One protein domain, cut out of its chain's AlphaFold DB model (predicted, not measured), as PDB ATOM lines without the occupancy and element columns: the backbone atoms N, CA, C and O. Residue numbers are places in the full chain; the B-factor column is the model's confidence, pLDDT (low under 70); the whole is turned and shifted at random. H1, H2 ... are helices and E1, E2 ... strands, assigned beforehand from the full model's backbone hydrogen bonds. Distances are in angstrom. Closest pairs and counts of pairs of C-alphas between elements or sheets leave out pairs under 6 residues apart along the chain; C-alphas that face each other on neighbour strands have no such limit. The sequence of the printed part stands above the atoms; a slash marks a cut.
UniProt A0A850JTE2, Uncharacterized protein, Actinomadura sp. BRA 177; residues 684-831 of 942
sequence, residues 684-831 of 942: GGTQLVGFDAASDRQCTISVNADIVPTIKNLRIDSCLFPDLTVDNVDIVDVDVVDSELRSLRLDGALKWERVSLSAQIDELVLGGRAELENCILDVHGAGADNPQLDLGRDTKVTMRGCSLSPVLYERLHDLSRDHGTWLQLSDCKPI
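This is residues 684 to 831 of the 942 residues of an uncharacterized protein of Actinomadura sp. BRA 177 (UniProt A0A850JTE2). The chain is wound in stacked turns, a solenoid whose walls are short parallel strands, with the long strands E5 and E6 each folding round in the midst of the stack. E1 stands toward one end of the stack and E11 toward the other, where H1 packs on E11 in the last turn. The printed part has 148 residues, with ten named strands E1 to E10, then H1, then E11, and its class is mostly strand. The strands make one branched, parallel sheet. The whole is compact, with a radius of gyration of the C-alphas of 14.4 A and spans of 39 by 36 by 27 A.

E1, residues 686 to 689, begins at C-alpha 686 (319.672, 169.555, 246.770). E2 is 700 to 704. E3, residues 710 to 717, measures 19.7 A from first to last C-alpha and bends by 72 degrees at residue 713, and E4, residues 720 to 727, measures 20.0 A and bends at residue 723 by an angle of 65 degrees. E5, 730 to 747, bends by 167 degrees at residue 734, and E6, 749 to 766, by 165 degrees at residue 762; each measures 10.9 A from first to last C-alpha. E7 is 769 to 773, E8 776 to 780, E9 788 to 791 and E10 796 to 800. H1, 806 to 818, measures 18.8 A. E11, 823 to 826, ends at C-alpha 826 (345.589, 181.156, 234.795).

E1 and E3 are parallel, with N 688 and O 715 2.8 A apart. E2 and E4 are parallel, with N 701 and O 723 at 2.8 A. E3 and E4 lie on one side of E5, with N 711 and O 730 at 2.7 A and N 721 and O 740 at 2.8 A. E6 lies on the other side, with N 736 and O 756 at 2.8 A. E7, E8 and E9 lie on the side of E6 away from E5, with N 750 and O 769, N 757 and O 776, and N 764 and O 788 each at 2.8 A. E10 is the parallel neighbour of E7, with N 772 and O 798 at 2.8 A, and E11 of E10, with N 799 and O 824 at 2.8 A. E10, H1 and E11 form a strand-helix-strand unit, two parallel neighbour strands with a helix between, with a right-handed crossover. H1 is on the sheet at a height of 7.5 A, only just over E10, with 3 C-alphas falling on it, and runs slantwise to the strands at 52 degrees to E10 on the local plane. The closest C-alphas of H1 and E11, Ser 816 and Leu 823, are 5.1 A apart. In H1 every O i to N i+4 pair is within hydrogen-bond range.

The two C-alphas farthest apart, Gly 684 and Asp 818, are 41.7 A apart. The printed part has no cut and no long link. Mean pLDDT of the printed part is 77.3; 32 residues are under 70, among them 689 to 699 and 781 to 787.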
ATOM      1  N   GLY A 684     323.366 164.616 250.629       62.66
ATOM      2  CA  GLY A 684     324.311 164.479 249.519       62.66
ATOM      3  C   GLY A 684     323.934 165.277 248.266       62.66
ATOM      4  O   GLY A 684     324.541 165.057 247.222       62.66
ATOM      5  N   GLY A 685     322.974 166.200 248.365       68.56
ATOM      6  CA  GLY A 685     322.619 167.155 247.319       68.56
ATOM      7  C   GLY A 685     321.206 167.719 247.459       68.56
ATOM      8  O   GLY A 685     320.349 167.119 248.107       68.56
ATOM      9  N   THR A 686     320.972 168.864 246.819       72.38
ATOM     10  CA  THR A 686     319.672 169.555 246.770       72.38
ATOM     11  C   THR A 686     319.408 170.100 245.374       72.38
ATOM     12  O   THR A 686     320.335 170.421 244.631       72.38
ATOM     13  N   GLN A 687     318.129 170.218 245.019       71.00
ATOM     14  CA  GLN A 687     317.696 170.870 243.792       71.00
ATOM     15  C   GLN A 687     316.653 171.951 244.098       71.00
ATOM     16  O   GLN A 687     315.688 171.686 244.808       71.00
ATOM     17  N   LEU A 688     316.836 173.135 243.517       70.00
ATOM     18  CA  LEU A 688     315.874 174.231 243.497       70.00
ATOM     19  C   LEU A 688     315.375 174.414 242.059       70.00
ATOM     20  O   LEU A 688     316.191 174.528 241.142       70.00
ATOM     21  N   VAL A 689     314.056 174.395 241.845       68.81
ATOM     22  CA  VAL A 689     313.451 174.525 240.508       68.81
ATOM     23  C   VAL A 689     312.287 175.500 240.544       68.81
ATOM     24  O   VAL A 689     311.364 175.289 241.326       68.81
ATOM     25  N   GLY A 690     312.281 176.495 239.654       59.97
ATOM     26  CA  GLY A 690     311.128 177.390 239.500       59.97
ATOM     27  C   GLY A 690     310.922 178.363 240.663       59.97
ATOM     28  O   GLY A 690     309.782 178.726 240.932       59.97
ATOM     29  N   PHE A 691     311.997 178.725 241.366       66.88
ATOM     30  CA  PHE A 691     311.985 179.745 242.418       66.88
ATOM     31  C   PHE A 691     311.621 181.109 241.823       66.88
ATOM     32  O   PHE A 691     312.193 181.460 240.797       66.88
ATOM     33  N   ASP A 692     310.723 181.874 242.438       66.94
ATOM     34  CA  ASP A 692     310.413 183.242 241.997       66.94
ATOM     35  C   ASP A 692     310.242 184.178 243.196       66.94
ATOM     36  O   ASP A 692     309.158 184.304 243.760       66.94
ATOM     37  N   ALA A 693     311.332 184.846 243.578       63.50
ATOM     38  CA  ALA A 693     311.310 185.918 244.577       63.50
ATOM     39  C   ALA A 693     311.472 187.316 243.959       63.50
ATOM     40  O   ALA A 693     311.612 188.299 244.686       63.50
ATOM     41  N   ALA A 694     311.477 187.412 242.627       55.34
ATOM     42  CA  ALA A 694     311.737 188.652 241.897       55.34
ATOM     43  C   ALA A 694     310.452 189.376 241.459       55.34
ATOM     44  O   ALA A 694     310.527 190.503 240.971       55.34
ATOM     45  N   SER A 695     309.279 188.753 241.620       52.44
ATOM     46  CA  SER A 695     308.055 189.189 240.941       52.44
ATOM     47  C   SER A 695     307.345 190.438 241.484       52.44
ATOM     48  O   SER A 695     306.470 190.912 240.773       52.44
ATOM     49  N   ASP A 696     307.714 191.030 242.635       47.47
ATOM     50  CA  ASP A 696     307.210 192.376 243.036       47.47
ATOM     51  C   ASP A 696     307.864 193.007 244.302       47.47
ATOM     52  O   ASP A 696     307.372 194.010 244.822       47.47
ATOM     53  N   ARG A 697     308.964 192.455 244.849       54.16
ATOM     54  CA  ARG A 697     309.522 192.863 246.165       54.16
ATOM     55  C   ARG A 697     311.009 193.232 246.076       54.16
ATOM     56  O   ARG A 697     311.785 192.474 245.498       54.16
ATOM     57  N   GLN A 698     311.439 194.352 246.675       59.56
ATOM     58  CA  GLN A 698     312.870 194.622 246.903       59.56
ATOM     59  C   GLN A 698     313.359 193.729 248.055       59.56
ATOM     60  O   GLN A 698     313.381 194.129 249.209       59.56
ATOM     61  N   CYS A 699     313.677 192.475 247.747       66.88
ATOM     62  CA  CYS A 699     314.151 191.487 248.713       66.88
ATOM     63  C   CYS A 699     315.653 191.238 248.508       66.88
ATOM     64  O   CYS A 699     316.101 191.061 247.377       66.88
ATOM     65  N   THR A 700     316.437 191.170 249.582       73.62
ATOM     66  CA  THR A 700     317.845 190.746 249.534       73.62
ATOM     67  C   THR A 700     318.000 189.413 250.250       73.62
ATOM     68  O   THR A 700     317.599 189.254 251.398       73.62
ATOM     69  N   ILE A 701     318.582 188.435 249.567       77.69
ATOM     70  CA  ILE A 701     318.850 187.102 250.097       77.69
ATOM     71  C   ILE A 701     320.334 187.025 250.438       77.69
ATOM     72  O   ILE A 701     321.177 187.265 249.577       77.69
ATOM     73  N   SER A 702     320.660 186.661 251.673       77.75
ATOM     74  CA  SER A 702     322.041 186.604 252.161       77.75
ATOM     75  C   SER A 702     322.385 185.218 252.698       77.75
ATOM     76  O   SER A 702     321.638 184.641 253.486       77.75
ATOM     77  N   VAL A 703     323.544 184.689 252.299       76.75
ATOM     78  CA  VAL A 703     324.106 183.428 252.799       76.75
ATOM     79  C   VAL A 703     325.524 183.681 253.309       76.75
ATOM     80  O   VAL A 703     326.394 184.094 252.547       76.75
ATOM     81  N   ASN A 704     325.760 183.420 254.596       72.75
ATOM     82  CA  ASN A 704     327.045 183.638 255.271       72.75
ATOM     83  C   ASN A 704     327.655 182.300 255.736       72.75
ATOM     84  O   ASN A 704     326.917 181.368 256.065       72.75
ATOM     85  N   ALA A 705     328.986 182.207 255.781       67.50
ATOM     86  CA  ALA A 705     329.766 181.070 256.275       67.50
ATOM     87  C   ALA A 705     329.421 180.618 257.697       67.50
ATOM     88  O   ALA A 705     329.457 179.418 257.980       67.50
ATOM     89  N   ASP A 706     329.059 181.555 258.574       56.06
ATOM     90  CA  ASP A 706     328.655 181.257 259.952       56.06
ATOM     91  C   ASP A 706     327.383 180.403 259.998       56.06
ATOM     92  O   ASP A 706     327.162 179.610 260.914       56.06
ATOM     93  N   ILE A 707     326.565 180.520 258.952       57.72
ATOM     94  CA  ILE A 707     325.324 179.784 258.773       57.72
ATOM     95  C   ILE A 707     325.591 178.576 257.874       57.72
ATOM     96  O   ILE A 707     325.428 177.434 258.294       57.72
ATOM     97  N   VAL A 708     326.040 178.784 256.639       69.75
ATOM     98  CA  VAL A 708     326.311 177.736 255.649       69.75
ATOM     99  C   VAL A 708     327.797 177.794 255.278       69.75
ATOM    100  O   VAL A 708     328.151 178.490 254.335       69.75
ATOM    101  N   PRO A 709     328.694 177.054 255.962       66.12
ATOM    102  CA  PRO A 709     330.146 177.187 255.763       66.12
ATOM    103  C   PRO A 709     330.616 176.741 254.375       66.12
ATOM    104  O   PRO A 709     331.702 177.082 253.913       66.12
ATOM    105  N   THR A 710     329.820 175.924 253.691       78.56
ATOM    106  CA  THR A 710     330.068 175.539 252.303       78.56
ATOM    107  C   THR A 710     328.731 175.275 251.626       78.56
ATOM    108  O   THR A 710     327.813 174.823 252.294       78.56
ATOM    109  N   ILE A 711     328.605 175.454 250.317       81.50
ATOM    110  CA  ILE A 711     327.480 174.996 249.492       81.50
ATOM    111  C   ILE A 711     327.995 173.860 248.611       81.50
ATOM    112  O   ILE A 711     328.998 174.028 247.921       81.50
ATOM    113  N   LYS A 712     327.346 172.684 248.655       81.31
ATOM    114  CA  LYS A 712     327.777 171.502 247.885       81.31
ATOM    115  C   LYS A 712     326.636 170.765 247.202       81.31
ATOM    116  O   LYS A 712     325.577 170.623 247.808       81.31
ATOM    117  N   ASN A 713     326.899 170.207 246.018       75.00
ATOM    118  CA  ASN A 713     325.972 169.331 245.286       75.00
ATOM    119  C   ASN A 713     324.590 169.977 245.078       75.00
ATOM    120  O   ASN A 713     323.552 169.343 245.293       75.00
ATOM    121  N   LEU A 714     324.581 171.260 244.718       80.75
ATOM    122  CA  LEU A 714     323.364 172.045 244.530       80.75
ATOM    123  C   LEU A 714     323.062 172.195 243.042       80.75
ATOM    124  O   LEU A 714     323.934 172.583 242.270       80.75
ATOM    125  N   ARG A 715     321.811 171.957 242.654       78.69
ATOM    126  CA  ARG A 715     321.312 172.297 241.322       78.69
ATOM    127  C   ARG A 715     320.226 173.364 241.401       78.69
ATOM    128  O   ARG A 715     319.223 173.147 242.067       78.69
ATOM    129  N   ILE A 716     320.393 174.463 240.681       77.19
ATOM    130  CA  ILE A 716     319.414 175.545 240.538       77.19
ATOM    131  C   ILE A 716     318.950 175.560 239.079       77.19
ATOM    132  O   ILE A 716     319.777 175.544 238.172       77.19
ATOM    133  N   ASP A 717     317.643 175.529 238.836       74.94
ATOM    134  CA  ASP A 717     317.083 175.404 237.487       74.94
ATOM    135  C   ASP A 717     315.846 176.295 237.322       74.94
ATOM    136  O   ASP A 717     314.855 176.124 238.033       74.94
ATOM    137  N   SER A 718     315.870 177.203 236.345       73.56
ATOM    138  CA  SER A 718     314.722 178.058 236.013       73.56
ATOM    139  C   SER A 718     314.241 178.931 237.188       73.56
ATOM    140  O   SER A 718     313.040 179.013 237.439       73.56
ATOM    141  N   CYS A 719     315.168 179.526 237.939       74.00
ATOM    142  CA  CYS A 719     314.888 180.314 239.146       74.00
ATOM    143  C   CYS A 719     315.071 181.825 238.910       74.00
ATOM    144  O   CYS A 719     315.952 182.209 238.152       74.00
ATOM    145  N   LEU A 720     314.305 182.667 239.602       76.06
ATOM    146  CA  LEU A 720     314.380 184.129 239.604       76.06
ATOM    147  C   LEU A 720     314.732 184.618 241.015       76.06
ATOM    148  O   LEU A 720     313.922 184.523 241.942       76.06
ATOM    149  N   PHE A 721     315.946 185.137 241.179       76.12
ATOM    150  CA  PHE A 721     316.410 185.745 242.423       76.12
ATOM    151  C   PHE A 721     316.435 187.275 242.304       76.12
ATOM    152  O   PHE A 721     316.785 187.802 241.245       76.12
ATOM    153  N   PRO A 722     316.121 187.998 243.389       77.88
ATOM    154  CA  PRO A 722     316.359 189.430 243.484       77.88
ATOM    155  C   PRO A 722     317.866 189.677 243.725       77.88
ATOM    156  O   PRO A 722     318.687 189.269 242.902       77.88
ATOM    157  N   ASP A 723     318.263 190.314 244.827       81.44
ATOM    158  CA  ASP A 723     319.681 190.493 245.159       81.44
ATOM    159  C   ASP A 723     320.173 189.316 246.015       81.44
ATOM    160  O   ASP A 723     319.616 189.059 247.080       81.44
ATOM    161  N   LEU A 724     321.204 188.590 245.571       84.19
ATOM    162  CA  LEU A 724     321.806 187.462 246.289       84.19
ATOM    163  C   LEU A 724     323.223 187.813 246.756       84.19
ATOM    164  O   LEU A 724     324.104 188.079 245.940       84.19
ATOM    165  N   THR A 725     323.462 187.758 248.064       84.94
ATOM    166  CA  THR A 725     324.780 187.956 248.681       84.94
ATOM    167  C   THR A 725     325.308 186.644 249.255       84.94
ATOM    168  O   THR A 725     324.607 185.958 249.997       84.94
ATOM    169  N   VAL A 726     326.555 186.301 248.935       83.12
ATOM    170  CA  VAL A 726     327.276 185.140 249.471       83.12
ATOM    171  C   VAL A 726     328.579 185.616 250.115       83.12
ATOM    172  O   VAL A 726     329.448 186.133 249.416       83.12
ATOM    173  N   ASP A 727     328.716 185.433 251.429       80.75
ATOM    174  CA  ASP A 727     329.826 185.979 252.225       80.75
ATOM    175  C   ASP A 727     330.612 184.885 252.972       80.75
ATOM    176  O   ASP A 727     330.053 184.140 253.775       80.75
ATOM    177  N   ASN A 728     331.916 184.772 252.696       78.75
ATOM    178  CA  ASN A 728     332.846 183.762 253.238       78.75
ATOM    179  C   ASN A 728     332.443 182.275 253.033       78.75
ATOM    180  O   ASN A 728     333.025 181.384 253.651       78.75
ATOM    181  N   VAL A 729     331.466 181.969 252.172       79.62
ATOM    182  CA  VAL A 729     330.991 180.600 251.889       79.62
ATOM    183  C   VAL A 729     331.746 179.932 250.734       79.62
ATOM    184  O   VAL A 729     331.693 180.383 249.589       79.62
ATOM    185  N   ASP A 730     332.351 178.770 250.979       83.94
ATOM    186  CA  ASP A 730     332.912 177.948 249.899       83.94
ATOM    187  C   ASP A 730     331.798 177.347 249.014       83.94
ATOM    188  O   ASP A 730     330.759 176.924 249.513       83.94
ATOM    189  N   ILE A 731     331.999 177.231 247.698       85.75
ATOM    190  CA  ILE A 731     331.012 176.668 246.758       85.75
ATOM    191  C   ILE A 731     331.645 175.542 245.940       85.75
ATOM    192  O   ILE A 731     332.638 175.741 245.244       85.75
ATOM    193  N   VAL A 732     331.081 174.335 246.000       85.62
ATOM    194  CA  VAL A 732     331.661 173.147 245.354       85.62
ATOM    195  C   VAL A 732     330.585 172.321 244.656       85.62
ATOM    196  O   VAL A 732     329.572 172.006 245.264       85.62
ATOM    197  N   ASP A 733     330.807 171.900 243.410       79.38
ATOM    198  CA  ASP A 733     329.861 171.035 242.679       79.38
ATOM    199  C   ASP A 733     328.439 171.636 242.610       79.38
ATOM    200  O   ASP A 733     327.458 171.030 243.049       79.38
ATOM    201  N   VAL A 734     328.337 172.864 242.095       82.56
ATOM    202  CA  VAL A 734     327.064 173.591 241.946       82.56
ATOM    203  C   VAL A 734     326.757 173.821 240.473       82.56
ATOM    204  O   VAL A 734     327.643 174.220 239.723       82.56
ATOM    205  N   ASP A 735     325.511 173.585 240.066       79.06
ATOM    206  CA  ASP A 735     325.037 173.766 238.691       79.06
ATOM    207  C   ASP A 735     323.801 174.671 238.664       79.06
ATOM    208  O   ASP A 735     322.747 174.311 239.186       79.06
ATOM    209  N   VAL A 736     323.935 175.854 238.074       81.19
ATOM    210  CA  VAL A 736     322.872 176.848 237.895       81.19
ATOM    211  C   VAL A 736     322.546 176.934 236.412       81.19
ATOM    212  O   VAL A 736     323.430 177.193 235.595       81.19
ATOM    213  N   VAL A 737     321.280 176.710 236.067       77.19
ATOM    214  CA  VAL A 737     320.810 176.597 234.685       77.19
ATOM    215  C   VAL A 737     319.567 177.456 234.477       77.19
ATOM    216  O   VAL A 737     318.649 177.432 235.300       77.19
ATOM    217  N   ASP A 738     319.527 178.190 233.363       72.81
ATOM    218  CA  ASP A 738     318.360 178.951 232.889       72.81
ATOM    219  C   ASP A 738     317.729 179.855 233.977       72.81
ATOM    220  O   ASP A 738     316.512 180.001 234.032       72.81
ATOM    221  N   SER A 739     318.541 180.425 234.873       78.12
ATOM    222  CA  SER A 739     318.081 181.240 236.014       78.12
ATOM    223  C   SER A 739     318.397 182.727 235.820       78.12
ATOM    224  O   SER A 739     319.318 183.066 235.079       78.12
ATOM    225  N   GLU A 740     317.668 183.617 236.489       82.25
ATOM    226  CA  GLU A 740     317.874 185.069 236.448       82.25
ATOM    227  C   GLU A 740     318.135 185.607 237.862       82.25
ATOM    228  O   GLU A 740     317.518 185.166 238.832       82.25
ATOM    229  N   LEU A 741     319.084 186.531 237.985       81.56
ATOM    230  CA  LEU A 741     319.454 187.211 239.221       81.56
ATOM    231  C   LEU A 741     319.566 188.710 238.943       81.56
ATOM    232  O   LEU A 741     320.207 189.113 237.971       81.56
ATOM    233  N   ARG A 742     319.007 189.551 239.814       79.31
ATOM    234  CA  ARG A 742     319.202 191.004 239.703       79.31
ATOM    235  C   ARG A 742     320.638 191.385 240.060       79.31
ATOM    236  O   ARG A 742     321.332 192.013 239.267       79.31
ATOM    237  N   SER A 743     321.108 190.959 241.228       82.81
ATOM    238  CA  SER A 743     322.490 191.168 241.659       82.81
ATOM    239  C   SER A 743     323.036 189.902 242.308       82.81
ATOM    240  O   SER A 743     322.338 189.238 243.071       82.81
ATOM    241  N   LEU A 744     324.287 189.558 242.003       86.00
ATOM    242  CA  LEU A 744     325.050 188.532 242.703       86.00
ATOM    243  C   LEU A 744     326.287 189.180 243.322       86.00
ATOM    244  O   LEU A 744     327.219 189.562 242.612       86.00
ATOM    245  N   ARG A 745     326.314 189.277 244.651       85.62
ATOM    246  CA  ARG A 745     327.456 189.777 245.416       85.62
ATOM    247  C   ARG A 745     328.186 188.630 246.090       85.62
ATOM    248  O   ARG A 745     327.590 187.858 246.831       85.62
ATOM    249  N   LEU A 746     329.487 188.554 245.855       81.19
ATOM    250  CA  LEU A 746     330.391 187.599 246.485       81.19
ATOM    251  C   LEU A 746     331.381 188.384 247.340       81.19
ATOM    252  O   LEU A 746     332.089 189.223 246.789       81.19
ATOM    253  N   ASP A 747     331.428 188.140 248.647       74.69
ATOM    254  CA  ASP A 747     332.315 188.858 249.571       74.69
ATOM    255  C   ASP A 747     333.105 187.905 250.489       74.69
ATOM    256  O   ASP A 747     332.746 186.739 250.672       74.69
ATOM    257  N   GLY A 748     334.227 188.383 251.029       74.00
ATOM    258  CA  GLY A 748     335.076 187.606 251.939       74.00
ATOM    259  C   GLY A 748     336.036 186.608 251.266       74.00
ATOM    260  O   GLY A 748     336.357 186.721 250.084       74.00
ATOM    261  N   ALA A 749     336.593 185.670 252.039       67.19
ATOM    262  CA  ALA A 749     337.512 184.629 251.572       67.19
ATOM    263  C   ALA A 749     336.738 183.395 251.072       67.19
ATOM    264  O   ALA A 749     336.245 182.609 251.871       67.19
ATOM    265  N   LEU A 750     336.660 183.218 249.753       78.81
ATOM    266  CA  LEU A 750     335.792 182.242 249.089       78.81
ATOM    267  C   LEU A 750     336.590 181.285 248.202       78.81
ATOM    268  O   LEU A 750     337.431 181.729 247.411       78.81
ATOM    269  N   LYS A 751     336.266 179.988 248.232       84.69
ATOM    270  CA  LYS A 751     336.723 179.010 247.234       84.69
ATOM    271  C   LYS A 751     335.558 178.470 246.408       84.69
ATOM    272  O   LYS A 751     334.626 177.889 246.952       84.69
ATOM    273  N   TRP A 752     335.635 178.596 245.085       88.19
ATOM    274  CA  TRP A 752     334.717 177.952 244.143       88.19
ATOM    275  C   TRP A 752     335.422 176.826 243.396       88.19
ATOM    276  O   TRP A 752     336.489 177.025 242.815       88.19
ATOM    277  N   GLU A 753     334.817 175.647 243.364       87.00
ATOM    278  CA  GLU A 753     335.381 174.481 242.691       87.00
ATOM    279  C   GLU A 753     334.295 173.726 241.918       87.00
ATOM    280  O   GLU A 753     333.296 173.300 242.492       87.00
ATOM    281  N   ARG A 754     334.497 173.523 240.609       83.50
ATOM    282  CA  ARG A 754     333.529 172.822 239.736       83.50
ATOM    283  C   ARG A 754     332.121 173.442 239.780       83.50
ATOM    284  O   ARG A 754     331.121 172.732 239.845       83.50
ATOM    285  N   VAL A 755     332.047 174.772 239.743       84.69
ATOM    286  CA  VAL A 755     330.781 175.514 239.656       84.69
ATOM    287  C   VAL A 755     330.434 175.780 238.193       84.69
ATOM    288  O   VAL A 755     331.273 176.270 237.442       84.69
ATOM    289  N   SER A 756     329.207 175.470 237.792       82.56
ATOM    290  CA  SER A 756     328.607 175.783 236.495       82.56
ATOM    291  C   SER A 756     327.510 176.819 236.717       82.56
ATOM    292  O   SER A 756     326.527 176.543 237.394       82.56
ATOM    293  N   LEU A 757     327.703 178.033 236.210       84.44
ATOM    294  CA  LEU A 757     326.790 179.160 236.364       84.44
ATOM    295  C   LEU A 757     326.329 179.625 234.984       84.44
ATOM    296  O   LEU A 757     327.051 180.358 234.313       84.44
ATOM    297  N   SER A 758     325.141 179.193 234.567       82.31
ATOM    298  CA  SER A 758     324.457 179.648 233.354       82.31
ATOM    299  C   SER A 758     323.206 180.424 233.753       82.31
ATOM    300  O   SER A 758     322.159 179.844 234.054       82.31
ATOM    301  N   ALA A 759     323.349 181.747 233.830       81.38
ATOM    302  CA  ALA A 759     322.318 182.629 234.362       81.38
ATOM    303  C   ALA A 759     322.364 184.033 233.744       81.38
ATOM    304  O   ALA A 759     323.425 184.524 233.340       81.38
ATOM    305  N   GLN A 760     321.206 184.690 233.712       82.88
ATOM    306  CA  GLN A 760     321.113 186.126 233.479       82.88
ATOM    307  C   GLN A 760     321.417 186.856 234.792       82.88
ATOM    308  O   GLN A 760     320.787 186.560 235.800       82.88
ATOM    309  N   ILE A 761     322.391 187.765 234.803       83.06
ATOM    310  CA  ILE A 761     322.794 188.533 235.986       83.06
ATOM    311  C   ILE A 761     322.998 189.991 235.578       83.06
ATOM    312  O   ILE A 761     323.862 190.267 234.743       83.06
ATOM    313  N   ASP A 762     322.243 190.921 236.164       81.19
ATOM    314  CA  ASP A 762     322.371 192.342 235.811       81.19
ATOM    315  C   ASP A 762     323.609 192.977 236.459       81.19
ATOM    316  O   ASP A 762     324.361 193.688 235.788       81.19
ATOM    317  N   GLU A 763     323.879 192.663 237.728       84.75
ATOM    318  CA  GLU A 763     325.066 193.114 238.459       84.75
ATOM    319  C   GLU A 763     325.826 191.944 239.108       84.75
ATOM    320  O   GLU A 763     325.257 191.128 239.829       84.75
ATOM    321  N   LEU A 764     327.137 191.867 238.872       84.75
ATOM    322  CA  LEU A 764     328.043 190.923 239.525       84.75
ATOM    323  C   LEU A 764     329.080 191.711 240.327       84.75
ATOM    324  O   LEU A 764     329.935 192.387 239.749       84.75
ATOM    325  N   VAL A 765     329.026 191.592 241.652       84.62
ATOM    326  CA  VAL A 765     329.948 192.263 242.574       84.62
ATOM    327  C   VAL A 765     330.911 191.236 243.155       84.62
ATOM    328  O   VAL A 765     330.485 190.263 243.774       84.62
ATOM    329  N   LEU A 766     332.212 191.462 242.978       80.56
ATOM    330  CA  LEU A 766     333.267 190.659 243.599       80.56
ATOM    331  C   LEU A 766     333.987 191.514 244.647       80.56
ATOM    332  O   LEU A 766     334.595 192.526 244.297       80.56
ATOM    333  N   GLY A 767     333.907 191.106 245.911       75.62
ATOM    334  CA  GLY A 767     334.590 191.667 247.076       75.62
ATOM    335  C   GLY A 767     335.479 190.621 247.763       75.62
ATOM    336  O   GLY A 767     335.387 189.427 247.482       75.62
ATOM    337  N   GLY A 768     336.391 191.060 248.634       80.06
ATOM    338  CA  GLY A 768     337.226 190.148 249.430       80.06
ATOM    339  C   GLY A 768     338.232 189.319 248.616       80.06
ATOM    340  O   GLY A 768     338.824 189.797 247.656       80.06
ATOM    341  N   ARG A 769     338.498 188.066 249.000       83.12
ATOM    342  CA  ARG A 769     339.443 187.159 248.322       83.12
ATOM    343  C   ARG A 769     338.708 185.956 247.729       83.12
ATOM    344  O   ARG A 769     338.313 185.075 248.473       83.12
ATOM    345  N   ALA A 770     338.647 185.829 246.407       82.94
ATOM    346  CA  ALA A 770     337.986 184.697 245.750       82.94
ATOM    347  C   ALA A 770     338.968 183.812 244.963       82.94
ATOM    348  O   ALA A 770     339.790 184.308 244.192       82.94
ATOM    349  N   GLU A 771     338.870 182.492 245.119       87.94
ATOM    350  CA  GLU A 771     339.643 181.486 244.380       87.94
ATOM    351  C   GLU A 771     338.694 180.573 243.593       87.94
ATOM    352  O   GLU A 771     338.006 179.742 244.173       87.94
ATOM    353  N   LEU A 772     338.646 180.727 242.268       90.25
ATOM    354  CA  LEU A 772     337.770 179.969 241.374       90.25
ATOM    355  C   LEU A 772     338.592 178.941 240.588       90.25
ATOM    356  O   LEU A 772     339.483 179.300 239.818       90.25
ATOM    357  N   GLU A 773     338.282 177.657 240.745       89.56
ATOM    358  CA  GLU A 773     338.987 176.549 240.096       89.56
ATOM    359  C   GLU A 773     338.022 175.675 239.282       89.56
ATOM    360  O   GLU A 773     337.007 175.185 239.781       89.56
ATOM    361  N   ASN A 774     338.349 175.441 238.006       87.44
ATOM    362  CA  ASN A 774     337.585 174.575 237.095       87.44
ATOM    363  C   ASN A 774     336.089 174.939 236.985       87.44
ATOM    364  O   ASN A 774     335.238 174.053 236.907       87.44
ATOM    365  N   CYS A 775     335.763 176.233 237.011       85.75
ATOM    366  CA  CYS A 775     334.387 176.726 236.928       85.75
ATOM    367  C   CYS A 775     333.981 177.067 235.482       85.75
ATOM    368  O   CYS A 775     334.827 177.412 234.655       85.75
ATOM    369  N   ILE A 776     332.684 177.008 235.182       85.38
ATOM    370  CA  ILE A 776     332.066 177.464 233.931       85.38
ATOM    371  C   ILE A 776     331.148 178.637 234.280       85.38
ATOM    372  O   ILE A 776     330.157 178.436 234.968       85.38
ATOM    373  N   LEU A 777     331.472 179.850 233.832       86.25
ATOM    374  CA  LEU A 777     330.674 181.053 234.088       86.25
ATOM    375  C   LEU A 777     330.114 181.591 232.765       86.25
ATOM    376  O   LEU A 777     330.778 182.357 232.061       86.25
ATOM    377  N   ASP A 778     328.898 181.178 232.425       83.06
ATOM    378  CA  ASP A 778     328.136 181.654 231.272       83.06
ATOM    379  C   ASP A 778     327.102 182.702 231.711       83.06
ATOM    380  O   ASP A 778     325.906 182.435 231.817       83.06
ATOM    381  N   VAL A 779     327.605 183.895 232.040       80.69
ATOM    382  CA  VAL A 779     326.810 185.010 232.580       80.69
ATOM    383  C   VAL A 779     326.525 186.051 231.496       80.69
ATOM    384  O   VAL A 779     327.442 186.444 230.754       80.69
ATOM    385  N   HIS A 780     325.274 186.513 231.415       75.19
ATOM    386  CA  HIS A 780     324.786 187.545 230.483       75.19
ATOM    387  C   HIS A 780     323.879 188.553 231.219       75.19
ATOM    388  O   HIS A 780     323.219 188.154 232.166       75.19
ATOM    389  N   GLY A 781     323.835 189.830 230.820       66.12
ATOM    390  CA  GLY A 781     322.907 190.810 231.414       66.12
ATOM    391  C   GLY A 781     321.509 190.745 230.788       66.12
ATOM    392  O   GLY A 781     321.314 190.043 229.790       66.12
ATOM    393  N   ALA A 782     320.534 191.475 231.342       58.56
ATOM    394  CA  ALA A 782     319.218 191.621 230.719       58.56
ATOM    395  C   ALA A 782     319.313 192.148 229.272       58.56
ATOM    396  O   ALA A 782     319.765 193.259 229.003       58.56
ATOM    397  N   GLY A 783     318.854 191.344 228.308       54.09
ATOM    398  CA  GLY A 783     318.829 191.714 226.890       54.09
ATOM    399  C   GLY A 783     320.172 191.546 226.164       54.09
ATOM    400  O   GLY A 783     320.816 190.505 226.245       54.09
ATOM    401  N   ALA A 784     320.551 192.537 225.348       46.91
ATOM    402  CA  ALA A 784     321.839 192.562 224.638       46.91
ATOM    403  C   ALA A 784     322.954 193.241 225.458       46.91
ATOM    404  O   ALA A 784     324.059 193.428 224.944       46.91
ATOM    405  N   ASP A 785     322.650 193.621 226.701       53.34
ATOM    406  CA  ASP A 785     323.543 194.360 227.576       53.34
ATOM    407  C   ASP A 785     324.454 193.417 228.378       53.34
ATOM    408  O   ASP A 785     324.129 192.268 228.690       53.34
ATOM    409  N   ASN A 786     325.659 193.901 228.669       62.72
ATOM    410  CA  ASN A 786     326.662 193.152 229.418       62.72
ATOM    411  C   ASN A 786     326.387 193.268 230.925       62.72
ATOM    412  O   ASN A 786     326.017 194.357 231.363       62.72
ATOM    413  N   PRO A 787     326.665 192.222 231.730       68.94
ATOM    414  CA  PRO A 787     326.543 192.320 233.183       68.94
ATOM    415  C   PRO A 787     327.411 193.472 233.710       68.94
ATOM    416  O   PRO A 787     328.570 193.645 233.293       68.94
ATOM    417  N   GLN A 788     326.873 194.277 234.623       76.88
ATOM    418  CA  GLN A 788     327.642 195.282 235.343       76.88
ATOM    419  C   GLN A 788     328.576 194.562 236.319       76.88
ATOM    420  O   GLN A 788     328.144 194.023 237.325       76.88
ATOM    421  N   LEU A 789     329.870 194.524 235.993       77.94
ATOM    422  CA  LEU A 789     330.898 193.980 236.878       77.94
ATOM    423  C   LEU A 789     331.441 195.096 237.775       77.94
ATOM    424  O   LEU A 789     332.018 196.053 237.244       77.94
ATOM    425  N   ASP A 790     331.300 194.936 239.089       80.12
ATOM    426  CA  ASP A 790     331.924 195.779 240.112       80.12
ATOM    427  C   ASP A 790     332.983 194.980 240.891       80.12
ATOM    428  O   ASP A 790     332.753 193.844 241.313       80.12
ATOM    429  N   LEU A 791     334.167 195.571 241.050       72.56
ATOM    430  CA  LEU A 791     335.272 195.005 241.818       72.56
ATOM    431  C   LEU A 791     335.497 195.902 243.038       72.56
ATOM    432  O   LEU A 791     335.948 197.041 242.902       72.56
ATOM    433  N   GLY A 792     335.220 195.382 244.234       67.12
ATOM    434  CA  GLY A 792     335.417 196.109 245.490       67.12
ATOM    435  C   GLY A 792     336.874 196.551 245.696       67.12
ATOM    436  O   GLY A 792     337.805 195.970 245.131       67.12
ATOM    437  N   ARG A 793     337.098 197.574 246.534       59.97
ATOM    438  CA  ARG A 793     338.413 198.235 246.701       59.97
ATOM    439  C   ARG A 793     339.540 197.338 247.241       59.97
ATOM    440  O   ARG A 793     340.698 197.653 246.984       59.97
ATOM    441  N   ASP A 794     339.208 196.232 247.910       68.25
ATOM    442  CA  ASP A 794     340.158 195.282 248.521       68.25
ATOM    443  C   ASP A 794     340.094 193.874 247.898       68.25
ATOM    444  O   ASP A 794     340.544 192.885 248.481       68.25
ATOM    445  N   THR A 795     339.523 193.777 246.697       74.44
ATOM    446  CA  THR A 795     339.251 192.495 246.045       74.44
ATOM    447  C   THR A 795     340.540 191.797 245.625       74.44
ATOM    448  O   THR A 795     341.441 192.442 245.109       74.44
ATOM    449  N   LYS A 796     340.646 190.477 245.791       84.19
ATOM    450  CA  LYS A 796     341.740 189.640 245.292       84.19
ATOM    451  C   LYS A 796     341.188 188.348 244.698       84.19
ATOM    452  O   LYS A 796     340.923 187.389 245.416       84.19
ATOM    453  N   VAL A 797     341.044 188.306 243.380       84.69
ATOM    454  CA  VAL A 797     340.433 187.188 242.651       84.69
ATOM    455  C   VAL A 797     341.508 186.378 241.931       84.69
ATOM    456  O   VAL A 797     342.344 186.918 241.207       84.69
ATOM    457  N   THR A 798     341.491 185.060 242.109       87.94
ATOM    458  CA  THR A 798     342.330 184.106 241.375       87.94
ATOM    459  C   THR A 798     341.436 183.115 240.650       87.94
ATOM    460  O   THR A 798     340.627 182.450 241.284       87.94
ATOM    461  N   MET A 799     341.589 182.984 239.335       89.56
ATOM    462  CA  MET A 799     340.829 182.042 238.511       89.56
ATOM    463  C   MET A 799     341.776 181.069 237.810       89.56
ATOM    464  O   MET A 799     342.739 181.489 237.162       89.56
ATOM    465  N   ARG A 800     341.512 179.764 237.929       89.94
ATOM    466  CA  ARG A 800     342.329 178.684 237.353       89.94
ATOM    467  C   ARG A 800     341.478 177.702 236.564       89.94
ATOM    468  O   ARG A 800     340.501 177.172 237.086       89.94
ATOM    469  N   GLY A 801     341.843 177.446 235.308       86.31
ATOM    470  CA  GLY A 801     341.160 176.446 234.475       86.31
ATOM    471  C   GLY A 801     339.675 176.743 234.220       86.31
ATOM    472  O   GLY A 801     338.905 175.821 233.957       86.31
ATOM    473  N   CYS A 802     339.247 178.002 234.349       87.88
ATOM    474  CA  CYS A 802     337.843 178.389 234.211       87.88
ATOM    475  C   CYS A 802     337.462 178.646 232.743       87.88
ATOM    476  O   CYS A 802     338.274 179.126 231.949       87.88
ATOM    477  N   SER A 803     336.210 178.355 232.386       87.56
ATOM    478  CA  SER A 803     335.625 178.681 231.080       87.56
ATOM    479  C   SER A 803     334.606 179.806 231.247       87.56
ATOM    480  O   SER A 803     333.658 179.656 232.008       87.56
ATOM    481  N   LEU A 804     334.806 180.935 230.570       86.50
ATOM    482  CA  LEU A 804     334.025 182.161 230.788       86.50
ATOM    483  C   LEU A 804     333.263 182.577 229.530       86.50
ATOM    484  O   LEU A 804     333.761 182.371 228.422       86.50
ATOM    485  N   SER A 805     332.096 183.211 229.675       84.44
ATOM    486  CA  SER A 805     331.414 183.819 228.529       84.44
ATOM    487  C   SER A 805     332.370 184.788 227.804       84.44
ATOM    488  O   SER A 805     333.177 185.447 228.467       84.44
ATOM    489  N   PRO A 806     332.342 184.889 226.458       81.81
ATOM    490  CA  PRO A 806     333.339 185.670 225.714       81.81
ATOM    491  C   PRO A 806     333.475 187.120 226.195       81.81
ATOM    492  O   PRO A 806     334.580 187.625 226.352       81.81
ATOM    493  N   VAL A 807     332.345 187.750 226.514       79.12
ATOM    494  CA  VAL A 807     332.274 189.115 227.047       79.12
ATOM    495  C   VAL A 807     332.933 189.222 228.425       79.12
ATOM    496  O   VAL A 807     333.717 190.139 228.675       79.12
ATOM    497  N   LEU A 808     332.619 188.295 229.334       83.12
ATOM    498  CA  LEU A 808     333.180 188.288 230.683       83.12
ATOM    499  C   LEU A 808     334.684 187.991 230.649       83.12
ATOM    500  O   LEU A 808     335.447 188.614 231.386       83.12
ATOM    501  N   TYR A 809     335.109 187.088 229.756       86.75
ATOM    502  CA  TYR A 809     336.515 186.784 229.511       86.75
ATOM    503  C   TYR A 809     337.285 188.029 229.077       86.75
ATOM    504  O   TYR A 809     338.285 188.353 229.706       86.75
ATOM    505  N   GLU A 810     336.821 188.741 228.045       84.12
ATOM    506  CA  GLU A 810     337.489 189.952 227.549       84.12
ATOM    507  C   GLU A 810     337.614 191.012 228.648       84.12
ATOM    508  O   GLU A 810     338.708 191.519 228.893       84.12
ATOM    509  N   ARG A 811     336.531 191.272 229.390       82.75
ATOM    510  CA  ARG A 811     336.516 192.281 230.459       82.75
ATOM    511  C   ARG A 811     337.447 191.930 231.620       82.75
ATOM    512  O   ARG A 811     338.214 192.783 232.057       82.75
ATOM    513  N   LEU A 812     337.411 190.691 232.114       84.88
ATOM    514  CA  LEU A 812     338.310 190.242 233.185       84.88
ATOM    515  C   LEU A 812     339.761 190.155 232.710       84.88
ATOM    516  O   LEU A 812     340.677 190.439 233.476       84.88
ATOM    517  N   HIS A 813     339.986 189.789 231.452       84.31
ATOM    518  CA  HIS A 813     341.317 189.733 230.869       84.31
ATOM    519  C   HIS A 813     341.933 191.131 230.740       84.31
ATOM    520  O   HIS A 813     343.086 191.318 231.137       84.31
ATOM    521  N   ASP A 814     341.173 192.121 230.273       83.31
ATOM    522  CA  ASP A 814     341.630 193.511 230.213       83.31
ATOM    523  C   ASP A 814     341.861 194.088 231.615       83.31
ATOM    524  O   ASP A 814     342.936 194.626 231.879       83.31
ATOM    525  N   LEU A 815     340.944 193.847 232.559       80.88
ATOM    526  CA  LEU A 815     341.148 194.220 233.962       80.88
ATOM    527  C   LEU A 815     342.403 193.552 234.543       80.88
ATOM    528  O   LEU A 815     343.208 194.220 235.177       80.88
ATOM    529  N   SER A 816     342.662 192.271 234.269       83.12
ATOM    530  CA  SER A 816     343.852 191.579 234.789       83.12
ATOM    531  C   SER A 816     345.176 192.174 234.287       83.12
ATOM    532  O   SER A 816     346.195 192.062 234.970       83.12
ATOM    533  N   ARG A 817     345.180 192.847 233.125       80.44
ATOM    534  CA  ARG A 817     346.361 193.552 232.597       80.44
ATOM    535  C   ARG A 817     346.636 194.844 233.353       80.44
ATOM    536  O   ARG A 817     347.790 195.117 233.679       80.44
ATOM    537  N   ASP A 818     345.585 195.597 233.657       72.50
ATOM    538  CA  ASP A 818     345.682 196.880 234.358       72.50
ATOM    539  C   ASP A 818     345.892 196.691 235.873       72.50
ATOM    540  O   ASP A 818     346.417 197.563 236.572       72.50
ATOM    541  N   HIS A 819     345.525 195.513 236.386       68.38
ATOM    542  CA  HIS A 819     345.314 195.243 237.804       68.38
ATOM    543  C   HIS A 819     345.813 193.848 238.255       68.38
ATOM    544  O   HIS A 819     345.277 193.226 239.173       68.38
ATOM    545  N   GLY A 820     346.905 193.355 237.659       62.38
ATOM    546  CA  GLY A 820     347.412 191.980 237.848       62.38
ATOM    547  C   GLY A 820     347.872 191.574 239.262       62.38
ATOM    548  O   GLY A 820     348.148 190.399 239.510       62.38
ATOM    549  N   THR A 821     347.965 192.505 240.217       66.75
ATOM    550  CA  THR A 821     348.233 192.192 241.637       66.75
ATOM    551  C   THR A 821     346.998 191.696 242.390       66.75
ATOM    552  O   THR A 821     347.151 191.002 243.401       66.75
ATOM    553  N   TRP A 822     345.799 192.022 241.903       78.69
ATOM    554  CA  TRP A 822     344.524 191.707 242.546       78.69
ATOM    555  C   TRP A 822     343.559 190.883 241.684       78.69
ATOM    556  O   TRP A 822     342.624 190.305 242.225       78.69
ATOM    557  N   LEU A 823     343.829 190.707 240.390       83.94
ATOM    558  CA  LEU A 823     343.123 189.749 239.537       83.94
ATOM    559  C   LEU A 823     344.125 188.865 238.785       83.94
ATOM    560  O   LEU A 823     344.908 189.355 237.973       83.94
ATOM    561  N   GLN A 824     344.102 187.558 239.050       86.31
ATOM    562  CA  GLN A 824     344.981 186.573 238.417       86.31
ATOM    563  C   GLN A 824     344.170 185.559 237.616       86.31
ATOM    564  O   GLN A 824     343.402 184.789 238.185       86.31
ATOM    565  N   LEU A 825     344.387 185.515 236.303       87.56
ATOM    566  CA  LEU A 825     343.793 184.520 235.409       87.56
ATOM    567  C   LEU A 825     344.877 183.530 234.966       87.56
ATOM    568  O   LEU A 825     345.900 183.930 234.415       87.56
ATOM    569  N   SER A 826     344.682 182.237 235.215       88.06
ATOM    570  CA  SER A 826     345.589 181.156 234.795       88.06
ATOM    571  C   SER A 826     344.798 180.068 234.079       88.06
ATOM    572  O   SER A 826     343.771 179.618 234.583       88.06
ATOM    573  N   ASP A 827     345.236 179.657 232.889       84.50
ATOM    574  CA  ASP A 827     344.579 178.611 232.086       84.50
ATOM    575  C   ASP A 827     343.066 178.831 231.859       84.50
ATOM    576  O   ASP A 827     342.311 177.888 231.624       84.50
ATOM    577  N   CYS A 828     342.608 180.084 231.946       87.50
ATOM    578  CA  CYS A 828     341.223 180.455 231.686       87.50
ATOM    579  C   CYS A 828     341.012 180.649 230.185       87.50
ATOM    580  O   CYS A 828     341.857 181.239 229.504       87.50
ATOM    581  N   LYS A 829     339.869 180.195 229.675       88.06
ATOM    582  CA  LYS A 829     339.524 180.290 228.254       88.06
ATOM    583  C   LYS A 829     338.123 180.865 228.062       88.06
ATOM    584  O   LYS A 829     337.252 180.623 228.902       88.06
ATOM    585  N   PRO A 830     337.874 181.592 226.964       84.81
ATOM    586  CA  PRO A 830     336.504 181.852 226.566       84.81
ATOM    587  C   PRO A 830     335.821 180.507 226.291       84.81
ATOM    588  O   PRO A 830     336.438 179.581 225.753       84.81
ATOM    589  N   ILE A 831     334.553 180.389 226.670       77.94
ATOM    590  CA  ILE A 831     333.689 179.300 226.227       77.94
ATOM    591  C   ILE A 831     333.704 179.365 224.701       77.94
ATOM    592  O   ILE A 831     333.287 180.364 224.108       77.94
TER     593      ILE A 831